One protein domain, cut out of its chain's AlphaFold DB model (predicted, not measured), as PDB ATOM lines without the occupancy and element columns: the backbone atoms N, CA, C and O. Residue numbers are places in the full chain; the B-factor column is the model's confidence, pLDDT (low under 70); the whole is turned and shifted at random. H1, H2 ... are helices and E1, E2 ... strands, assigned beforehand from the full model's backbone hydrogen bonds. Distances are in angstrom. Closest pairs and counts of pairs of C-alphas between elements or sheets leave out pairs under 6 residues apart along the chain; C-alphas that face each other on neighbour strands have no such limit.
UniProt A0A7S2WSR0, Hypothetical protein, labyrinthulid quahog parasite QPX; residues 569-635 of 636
ATOM      1  N   ASP A 569     409.125 487.064 388.140       82.31
ATOM      2  CA  ASP A 569     410.071 485.978 387.864       82.31
ATOM      3  C   ASP A 569     410.934 485.606 389.076       82.31
ATOM      4  O   ASP A 569     411.196 484.427 389.331       82.31
ATOM      5  N   TYR A 570     411.373 486.594 389.864       86.88
ATOM      6  CA  TYR A 570     412.182 486.305 391.045       86.88
ATOM      7  C   TYR A 570     411.355 485.650 392.153       86.88
ATOM      8  O   TYR A 570     411.759 484.624 392.705       86.88
ATOM      9  N   LEU A 571     410.192 486.222 392.476       82.94
ATOM     10  CA  LEU A 571     409.338 485.691 393.536       82.94
ATOM     11  C   LEU A 571     408.791 484.312 393.189       82.94
ATOM     12  O   LEU A 571     408.731 483.461 394.072       82.94
ATOM     13  N   PHE A 572     408.463 484.069 391.921       83.44
ATOM     14  CA  PHE A 572     408.026 482.764 391.434       83.44
ATOM     15  C   PHE A 572     409.031 481.680 391.804       83.44
ATOM     16  O   PHE A 572     408.689 480.731 392.507       83.44
ATOM     17  N   ASN A 573     410.297 481.874 391.435       82.38
ATOM     18  CA  ASN A 573     411.357 480.925 391.758       82.38
ATOM     19  C   ASN A 573     411.531 480.737 393.271       82.38
ATOM     20  O   ASN A 573     411.732 479.620 393.743       82.38
ATOM     21  N   VAL A 574     411.449 481.812 394.057       86.00
ATOM     22  CA  VAL A 574     411.622 481.725 395.513       86.00
ATOM     23  C   VAL A 574     410.481 480.958 396.184       86.00
ATOM     24  O   VAL A 574     410.746 480.140 397.068       86.00
ATOM     25  N   LEU A 575     409.234 481.226 395.795       82.75
ATOM     26  CA  LEU A 575     408.055 480.611 396.400       82.75
ATOM     27  C   LEU A 575     407.890 479.156 395.951       82.75
ATOM     28  O   LEU A 575     407.665 478.299 396.796       82.75
ATOM     29  N   VAL A 576     408.098 478.847 394.667       80.81
ATOM     30  CA  VAL A 576     408.067 477.459 394.169       80.81
ATOM     31  C   VAL A 576     409.123 476.616 394.882       80.81
ATOM     32  O   VAL A 576     408.807 475.552 395.405       80.81
ATOM     33  N   ASN A 577     410.358 477.112 395.005       83.38
ATOM     34  CA  ASN A 577     411.411 476.384 395.717       83.38
ATOM     35  C   ASN A 577     411.093 476.183 397.203       83.38
ATOM     36  O   ASN A 577     411.440 475.143 397.755       83.38
ATOM     37  N   LEU A 578     410.422 477.141 397.854       83.62
ATOM     38  CA  LEU A 578     409.943 476.952 399.224       83.62
ATOM     39  C   LEU A 578     408.933 475.800 399.301       83.62
ATOM     40  O   LEU A 578     409.053 474.949 400.174       83.62
ATOM     41  N   MET A 579     407.970 475.770 398.379       78.06
ATOM     42  CA  MET A 579     406.909 474.761 398.342       78.06
ATOM     43  C   MET A 579     407.432 473.357 398.031       78.06
ATOM     44  O   MET A 579     406.923 472.381 398.573       78.06
ATOM     45  N   LEU A 580     408.447 473.252 397.168       77.81
ATOM     46  CA  LEU A 580     409.086 471.980 396.823       77.81
ATOM     47  C   LEU A 580     410.018 471.465 397.926       77.81
ATOM     48  O   LEU A 580     410.204 470.257 398.043       77.81
ATOM     49  N   ALA A 581     410.606 472.363 398.720       77.50
ATOM     50  CA  ALA A 581     411.494 472.009 399.824       77.50
ATOM     51  C   ALA A 581     410.751 471.680 401.134       77.50
ATOM     52  O   ALA A 581     411.389 471.231 402.085       77.50
ATOM     53  N   ASP A 582     409.438 471.922 401.222       69.69
ATOM     54  CA  ASP A 582     408.660 471.598 402.420       69.69
ATOM     55  C   ASP A 582     408.459 470.078 402.522       69.69
ATOM     56  O   ASP A 582     407.699 469.473 401.765       69.69
ATOM     57  N   GLU A 583     409.135 469.456 403.491       61.09
ATOM     58  CA  GLU A 583     409.024 468.023 403.794       61.09
ATOM     59  C   GLU A 583     407.589 467.618 404.183       61.09
ATOM     60  O   GLU A 583     407.214 466.446 404.104       61.09
ATOM     61  N   ASN A 584     406.747 468.586 404.561       62.69
ATOM     62  CA  ASN A 584     405.356 468.379 404.939       62.69
ATOM     63  C   ASN A 584     404.421 468.432 403.715       62.69
ATOM     64  O   ASN A 584     403.481 469.229 403.651       62.69
ATOM     65  N   ILE A 585     404.672 467.544 402.744       61.09
ATOM     66  CA  ILE A 585     403.924 467.410 401.477       61.09
ATOM     67  C   ILE A 585     402.402 467.407 401.690       61.09
ATOM     68  O   ILE A 585     401.662 467.963 400.881       61.09
ATOM     69  N   THR A 586     401.922 466.831 402.795       62.88
ATOM     70  CA  THR A 586     400.498 466.773 403.150       62.88
ATOM     71  C   THR A 586     399.879 468.158 403.358       62.88
ATOM     72  O   THR A 586     398.755 468.391 402.922       62.88
ATOM     73  N   LEU A 587     400.604 469.088 403.992       65.31
ATOM     74  CA  LEU A 587     400.126 470.451 404.241       65.31
ATOM     75  C   LEU A 587     400.097 471.249 402.932       65.31
ATOM     76  O   LEU A 587     399.101 471.893 402.614       65.31
ATOM     77  N   THR A 588     401.159 471.127 402.135       67.81
ATOM     78  CA  THR A 588     401.250 471.713 400.793       67.81
ATOM     79  C   THR A 588     400.121 471.225 399.884       67.81
ATOM     80  O   THR A 588     399.492 472.029 399.200       67.81
ATOM     81  N   LYS A 589     399.815 469.922 399.917       67.56
ATOM     82  CA  LYS A 589     398.734 469.317 399.132       67.56
ATOM     83  C   LYS A 589     397.353 469.828 399.547       67.56
ATOM     84  O   LYS A 589     396.606 470.281 398.693       67.56
ATOM     85  N   GLN A 590     397.052 469.852 400.849       67.56
ATOM     86  CA  GLN A 590     395.779 470.381 401.362       67.56
ATOM     87  C   GLN A 590     395.526 471.835 400.950       67.56
ATOM     88  O   GLN A 590     394.378 472.221 400.751       67.56
ATOM     89  N   VAL A 591     396.583 472.644 400.828       65.25
ATOM     90  CA  VAL A 591     396.429 474.032 400.388       65.25
ATOM     91  C   VAL A 591     396.296 474.140 398.879       65.25
ATOM     92  O   VAL A 591     395.435 474.892 398.434       65.25
ATOM     93  N   ILE A 592     397.057 473.367 398.099       70.25
ATOM     94  CA  ILE A 592     396.852 473.254 396.645       70.25
ATOM     95  C   ILE A 592     395.391 472.901 396.337       70.25
ATOM     96  O   ILE A 592     394.766 473.574 395.523       70.25
ATOM     97  N   ASP A 593     394.830 471.937 397.069       68.94
ATOM     98  CA  ASP A 593     393.432 471.514 396.936       68.94
ATOM     99  C   ASP A 593     392.427 472.609 397.364       68.94
ATOM    100  O   ASP A 593     391.259 472.564 396.981       68.94
ATOM    101  N   SER A 594     392.863 473.596 398.158       67.62
ATOM    102  CA  SER A 594     392.048 474.743 398.599       67.62
ATOM    103  C   SER A 594     392.161 475.976 397.693       67.62
ATOM    104  O   SER A 594     391.362 476.906 397.827       67.62
ATOM    105  N   LEU A 595     393.146 476.013 396.788       69.44
ATOM    106  CA  LEU A 595     393.278 477.090 395.811       69.44
ATOM    107  C   LEU A 595     392.160 476.971 394.764       69.44
ATOM    108  O   LEU A 595     391.765 475.857 394.420       69.44
ATOM    109  N   PRO A 596     391.657 478.093 394.214       62.34
ATOM    110  CA  PRO A 596     390.605 478.100 393.197       62.34
ATOM    111  C   PRO A 596     391.159 477.648 391.834       62.34
ATOM    112  O   PRO A 596     391.203 478.408 390.872       62.34
ATOM    113  N   THR A 597     391.619 476.402 391.758       66.06
ATOM    114  CA  THR A 597     392.145 475.768 390.549       66.06
ATOM    115  C   THR A 597     391.272 474.565 390.196       66.06
ATOM    116  O   THR A 597     390.765 473.873 391.074       66.06
ATOM    117  N   ASN A 598     391.066 474.306 388.902       54.94
ATOM    118  CA  ASN A 598     390.220 473.197 388.432       54.94
ATOM    119  C   ASN A 598     390.943 471.834 388.420       54.94
ATOM    120  O   ASN A 598     390.406 470.865 387.886       54.94
ATOM    121  N   ASN A 599     392.152 471.743 388.983       59.03
ATOM    122  CA  ASN A 599     393.009 470.571 388.841       59.03
ATOM    123  C   ASN A 599     393.058 469.776 390.149       59.03
ATOM    124  O   ASN A 599     393.493 470.289 391.174       59.03
ATOM    125  N   GLN A 600     392.670 468.498 390.106       58.72
ATOM    126  CA  GLN A 600     393.072 467.544 391.141       58.72
ATOM    127  C   GLN A 600     394.547 467.221 390.925       58.72
ATOM    128  O   GLN A 600     394.927 466.804 389.830       58.72
ATOM    129  N   VAL A 601     395.387 467.445 391.936       63.53
ATOM    130  CA  VAL A 601     396.837 467.327 391.768       63.53
ATOM    131  C   VAL A 601     397.423 466.337 392.766       63.53
ATOM    132  O   VAL A 601     397.175 466.400 393.968       63.53
ATOM    133  N   GLU A 602     398.212 465.381 392.272       61.06
ATOM    134  CA  GLU A 602     398.753 464.313 393.117       61.06
ATOM    135  C   GLU A 602     399.897 464.798 394.017       61.06
ATOM    136  O   GLU A 602     399.965 464.377 395.179       61.06
ATOM    137  N   THR A 603     400.747 465.706 393.511       66.44
ATOM    138  CA  THR A 603     401.939 466.244 394.195       66.44
ATOM    139  C   THR A 603     402.136 467.753 393.978       66.44
ATOM    140  O   THR A 603     401.678 468.319 392.985       66.44
ATOM    141  N   ALA A 604     402.897 468.406 394.869       68.44
ATOM    142  CA  ALA A 604     403.303 469.812 394.722       68.44
ATOM    143  C   ALA A 604     404.097 470.066 393.431       68.44
ATOM    144  O   ALA A 604     403.967 471.115 392.805       68.44
ATOM    145  N   TYR A 605     404.893 469.083 393.004       73.69
ATOM    146  CA  TYR A 605     405.665 469.173 391.772       73.69
ATOM    147  C   TYR A 605     404.749 469.228 390.546       73.69
ATOM    148  O   TYR A 605     404.848 470.171 389.774       73.69
ATOM    149  N   SER A 606     403.777 468.314 390.435       73.88
ATOM    150  CA  SER A 606     402.769 468.317 389.357       73.88
ATOM    151  C   SER A 606     401.816 469.523 389.388       73.88
ATOM    152  O   SER A 606     401.090 469.781 388.426       73.88
ATOM    153  N   PHE A 607     401.786 470.268 390.499       74.75
ATOM    154  CA  PHE A 607     401.053 471.530 390.576       74.75
ATOM    155  C   PHE A 607     401.822 472.636 389.859       74.75
ATOM    156  O   PHE A 607     401.248 473.347 389.044       74.75
ATOM    157  N   PHE A 608     403.125 472.767 390.103       77.19
ATOM    158  CA  PHE A 608     403.921 473.829 389.486       77.19
ATOM    159  C   PHE A 608     404.475 473.467 388.114       77.19
ATOM    160  O   PHE A 608     404.730 474.372 387.326       77.19
ATOM    161  N   TRP A 609     404.649 472.183 387.822       80.38
ATOM    162  CA  TRP A 609     405.323 471.714 386.623       80.38
ATOM    163  C   TRP A 609     404.439 470.756 385.836       80.38
ATOM    164  O   TRP A 609     403.897 469.791 386.373       80.38
ATOM    165  N   GLU A 610     404.328 471.028 384.545       80.75
ATOM    166  CA  GLU A 610     403.842 470.092 383.547       80.75
ATOM    167  C   GLU A 610     405.043 469.345 382.970       80.75
ATOM    168  O   GLU A 610     406.004 469.966 382.504       80.75
ATOM    169  N   LEU A 611     405.018 468.019 383.080       77.44
ATOM    170  CA  LEU A 611     406.020 467.150 382.475       77.44
ATOM    171  C   LEU A 611     405.639 466.919 381.015       77.44
ATOM    172  O   LEU A 611     404.472 466.682 380.720       77.44
ATOM    173  N   ASP A 612     406.622 466.998 380.123       76.50
ATOM    174  CA  ASP A 612     406.446 466.575 378.737       76.50
ATOM    175  C   ASP A 612     406.316 465.041 378.705       76.50
ATOM    176  O   ASP A 612     407.194 464.326 379.200       76.50
ATOM    177  N   ASP A 613     405.209 464.542 378.150       75.25
ATOM    178  CA  ASP A 613     404.918 463.106 378.057       75.25
ATOM    179  C   ASP A 613     405.981 462.348 377.237       75.25
ATOM    180  O   ASP A 613     406.183 461.148 377.446       75.25
ATOM    181  N   GLU A 614     406.685 463.030 376.323       76.56
ATOM    182  CA  GLU A 614     407.737 462.433 375.493       76.56
ATOM    183  C   GLU A 614     409.145 462.564 376.099       76.56
ATOM    184  O   GLU A 614     410.039 461.786 375.753       76.56
ATOM    185  N   ASP A 615     409.365 463.515 377.012       75.38
ATOM    186  CA  ASP A 615     410.675 463.795 377.609       75.38
ATOM    187  C   ASP A 615     410.541 464.279 379.058       75.38
ATOM    188  O   ASP A 615     410.422 465.470 379.339       75.38
ATOM    189  N   SER A 616     410.669 463.355 380.012       64.69
ATOM    190  CA  SER A 616     410.574 463.650 381.450       64.69
ATOM    191  C   SER A 616     411.654 464.602 381.984       64.69
ATOM    192  O   SER A 616     411.586 465.016 383.143       64.69
ATOM    193  N   THR A 617     412.647 464.971 381.167       65.94
ATOM    194  CA  THR A 617     413.634 466.007 381.505       65.94
ATOM    195  C   THR A 617     413.178 467.415 381.120       65.94
ATOM    196  O   THR A 617     413.726 468.398 381.630       65.94
ATOM    197  N   LYS A 618     412.143 467.537 380.280       69.12
ATOM    198  CA  LYS A 618     411.479 468.800 379.966       69.12
ATOM    199  C   LYS A 618     410.280 468.991 380.877       69.12
ATOM    200  O   LYS A 618     409.307 468.244 380.851       69.12
ATOM    201  N   CYS A 619     410.349 470.052 381.666       75.19
ATOM    202  CA  CYS A 619     409.239 470.519 382.476       75.19
ATOM    203  C   CYS A 619     408.906 471.965 382.097       75.19
ATOM    204  O   CYS A 619     409.796 472.785 381.859       75.19
ATOM    205  N   THR A 620     407.616 472.279 382.027       80.75
ATOM    206  CA  THR A 620     407.112 473.643 381.826       80.75
ATOM    207  C   THR A 620     406.388 474.120 383.074       80.75
ATOM    208  O   THR A 620     405.669 473.369 383.723       80.75
ATOM    209  N   LEU A 621     406.632 475.372 383.455       78.12
ATOM    210  CA  LEU A 621     406.076 475.951 384.672       78.12
ATOM    211  C   LEU A 621     404.626 476.402 384.430       78.12
ATOM    212  O   LEU A 621     404.371 477.200 383.527       78.12
ATOM    213  N   ARG A 622     403.692 475.951 385.270       78.56
ATOM    214  CA  ARG A 622     402.271 476.333 385.250       78.56
ATOM    215  C   ARG A 622     402.076 477.705 385.887       78.56
ATOM    216  O   ARG A 622     401.918 477.836 387.104       78.56
ATOM    217  N   LEU A 623     402.138 478.754 385.068       76.69
ATOM    218  CA  LEU A 623     402.094 480.150 385.521       76.69
ATOM    219  C   LEU A 623     400.778 480.502 386.232       76.69
ATOM    220  O   LEU A 623     400.787 481.310 387.160       76.69
ATOM    221  N   GLU A 624     399.668 479.881 385.843       79.06
ATOM    222  CA  GLU A 624     398.345 480.044 386.445       79.06
ATOM    223  C   GLU A 624     398.317 479.623 387.920       79.06
ATOM    224  O   GLU A 624     397.772 480.331 388.764       79.06
ATOM    225  N   ASN A 625     399.008 478.536 388.258       76.56
ATOM    226  CA  ASN A 625     399.074 477.995 389.614       76.56
ATOM    227  C   ASN A 625     399.943 478.861 390.538       76.56
ATOM    228  O   ASN A 625     399.693 478.965 391.739       76.56
ATOM    229  N   ILE A 626     400.932 479.555 389.974       72.81
ATOM    230  CA  ILE A 626     401.743 480.524 390.714       72.81
ATOM    231  C   ILE A 626     401.003 481.854 390.873       72.81
ATOM    232  O   ILE A 626     401.111 482.491 391.919       72.81
ATOM    233  N   CYS A 627     400.216 482.265 389.876       76.50
ATOM    234  CA  CYS A 627     399.317 483.409 390.025       76.50
ATOM    235  C   CYS A 627     398.304 483.149 391.143       76.50
ATOM    236  O   CYS A 627     398.176 483.995 392.022       76.50
ATOM    237  N   ALA A 628     397.707 481.954 391.199       76.75
ATOM    238  CA  ALA A 628     396.833 481.548 392.298       76.75
ATOM    239  C   ALA A 628     397.550 481.583 393.661       76.75
ATOM    240  O   ALA A 628     396.967 482.014 394.654       76.75
ATOM    241  N   LEU A 629     398.832 481.200 393.724       76.31
ATOM    242  CA  LEU A 629     399.640 481.300 394.947       76.31
ATOM    243  C   LEU A 629     399.891 482.758 395.367       76.31
ATOM    244  O   LEU A 629     399.799 483.085 396.551       76.31
ATOM    245  N   LEU A 630     400.200 483.647 394.419       75.19
ATOM    246  CA  LEU A 630     400.337 485.075 394.711       75.19
ATOM    247  C   LEU A 630     399.003 485.686 395.144       75.19
ATOM    248  O   LEU A 630     398.984 486.453 396.101       75.19
ATOM    249  N   GLU A 631     397.898 485.333 394.490       77.06
ATOM    250  CA  GLU A 631     396.549 485.764 394.866       77.06
ATOM    251  C   GLU A 631     396.171 485.268 396.266       77.06
ATOM    252  O   GLU A 631     395.663 486.040 397.075       77.06
ATOM    253  N   PHE A 632     396.512 484.023 396.604       75.81
ATOM    254  CA  PHE A 632     396.323 483.454 397.939       75.81
ATOM    255  C   PHE A 632     397.069 484.240 399.024       75.81
ATOM    256  O   PHE A 632     396.526 484.495 400.098       75.81
ATOM    257  N   ILE A 633     398.291 484.699 398.734       74.06
ATOM    258  CA  ILE A 633     399.026 485.606 399.629       74.06
ATOM    259  C   ILE A 633     398.343 486.989 399.674       74.06
ATOM    260  O   ILE A 633     398.349 487.648 400.713       74.06
ATOM    261  N   GLN A 634     397.729 487.436 398.573       69.31
ATOM    262  CA  GLN A 634     397.140 488.772 398.417       69.31
ATOM    263  C   GLN A 634     395.728 488.955 399.007       69.31
ATOM    264  O   GLN A 634     395.412 490.090 399.368       69.31
ATOM    265  N   ILE A 635     394.901 487.910 399.151       47.59
ATOM    266  CA  ILE A 635     393.549 488.007 399.744       47.59
ATOM    267  C   ILE A 635     393.650 488.183 401.272       47.59
ATOM    268  O   ILE A 635     393.759 487.215 402.027       47.59
TER     269      ILE A 635
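This is residues 569 to 635 of the 636 residues of the protein "Hypothetical protein" of labyrinthulid quahog parasite QPX (UniProt A0A7S2WSR0). Three helices, H1, H2 and H4, meet at the short helix H3 near the middle, and the two-stranded hairpin E1 and E2 reaches from there to one end. The hairpin and H4 make the longest axis, with H1 crossing H4 at about a right angle and a long loop, residues 593 to 603, joining H2 to H3. The printed part has 67 residues, in the order H1, H2, H3, E1, E2, H4; its class is mostly helix, and its two strands are antiparallel. It is compact, with a radius of gyration of the C-alphas of 11.8 A and spans of 38 by 26 by 25 A.

H1, residues 569 to 581, begins at C-alpha 569 (410.071, 485.978, 387.864) and is 18.4 A long. H2 holds residues 585 to 592, 10.4 A, and H3 residues 604 to 608, 6.6 A. E1, residues 609 to 611, and E2, residues 619 to 621, follow. H4, residues 623 to 634, is 16.3 A long and ends at C-alpha 634 (397.140, 488.772, 398.417).

H3 is the hub. H1 touches it with residues 576 to 580 alone, the closest C-alphas being those of Leu 580 and Ala 604, 6.5 A apart. H2 touches H3 at Lys 589 and Ala 604, closest C-alphas 6.4 A apart. H4 touches H3 with residues 623 to 626 alone, closest at the C-alphas of Phe 608 and Asn 625, 6.4 A. H1 and H4 are close but not clearly touching, about perpendicular at 87 degrees; their closest C-alphas, of Phe 572 and Ile 626, are 6.7 A apart. In the hairpin E1 and E2, N 610 and O 620 are 2.8 A apart, within hydrogen-bond range. Every O i to N i+4 pair is within hydrogen-bond range in H1, H2, H3 and H4.

The two C-alphas farthest apart, of Glu 614 and Ile 635, are 38.0 A apart. The printed part has no cut, and the link from H2 to H3 is long. The model's pLDDT is under 70 at residues 582 to 591, 593 to 604, 616 to 618 and 634 to 635.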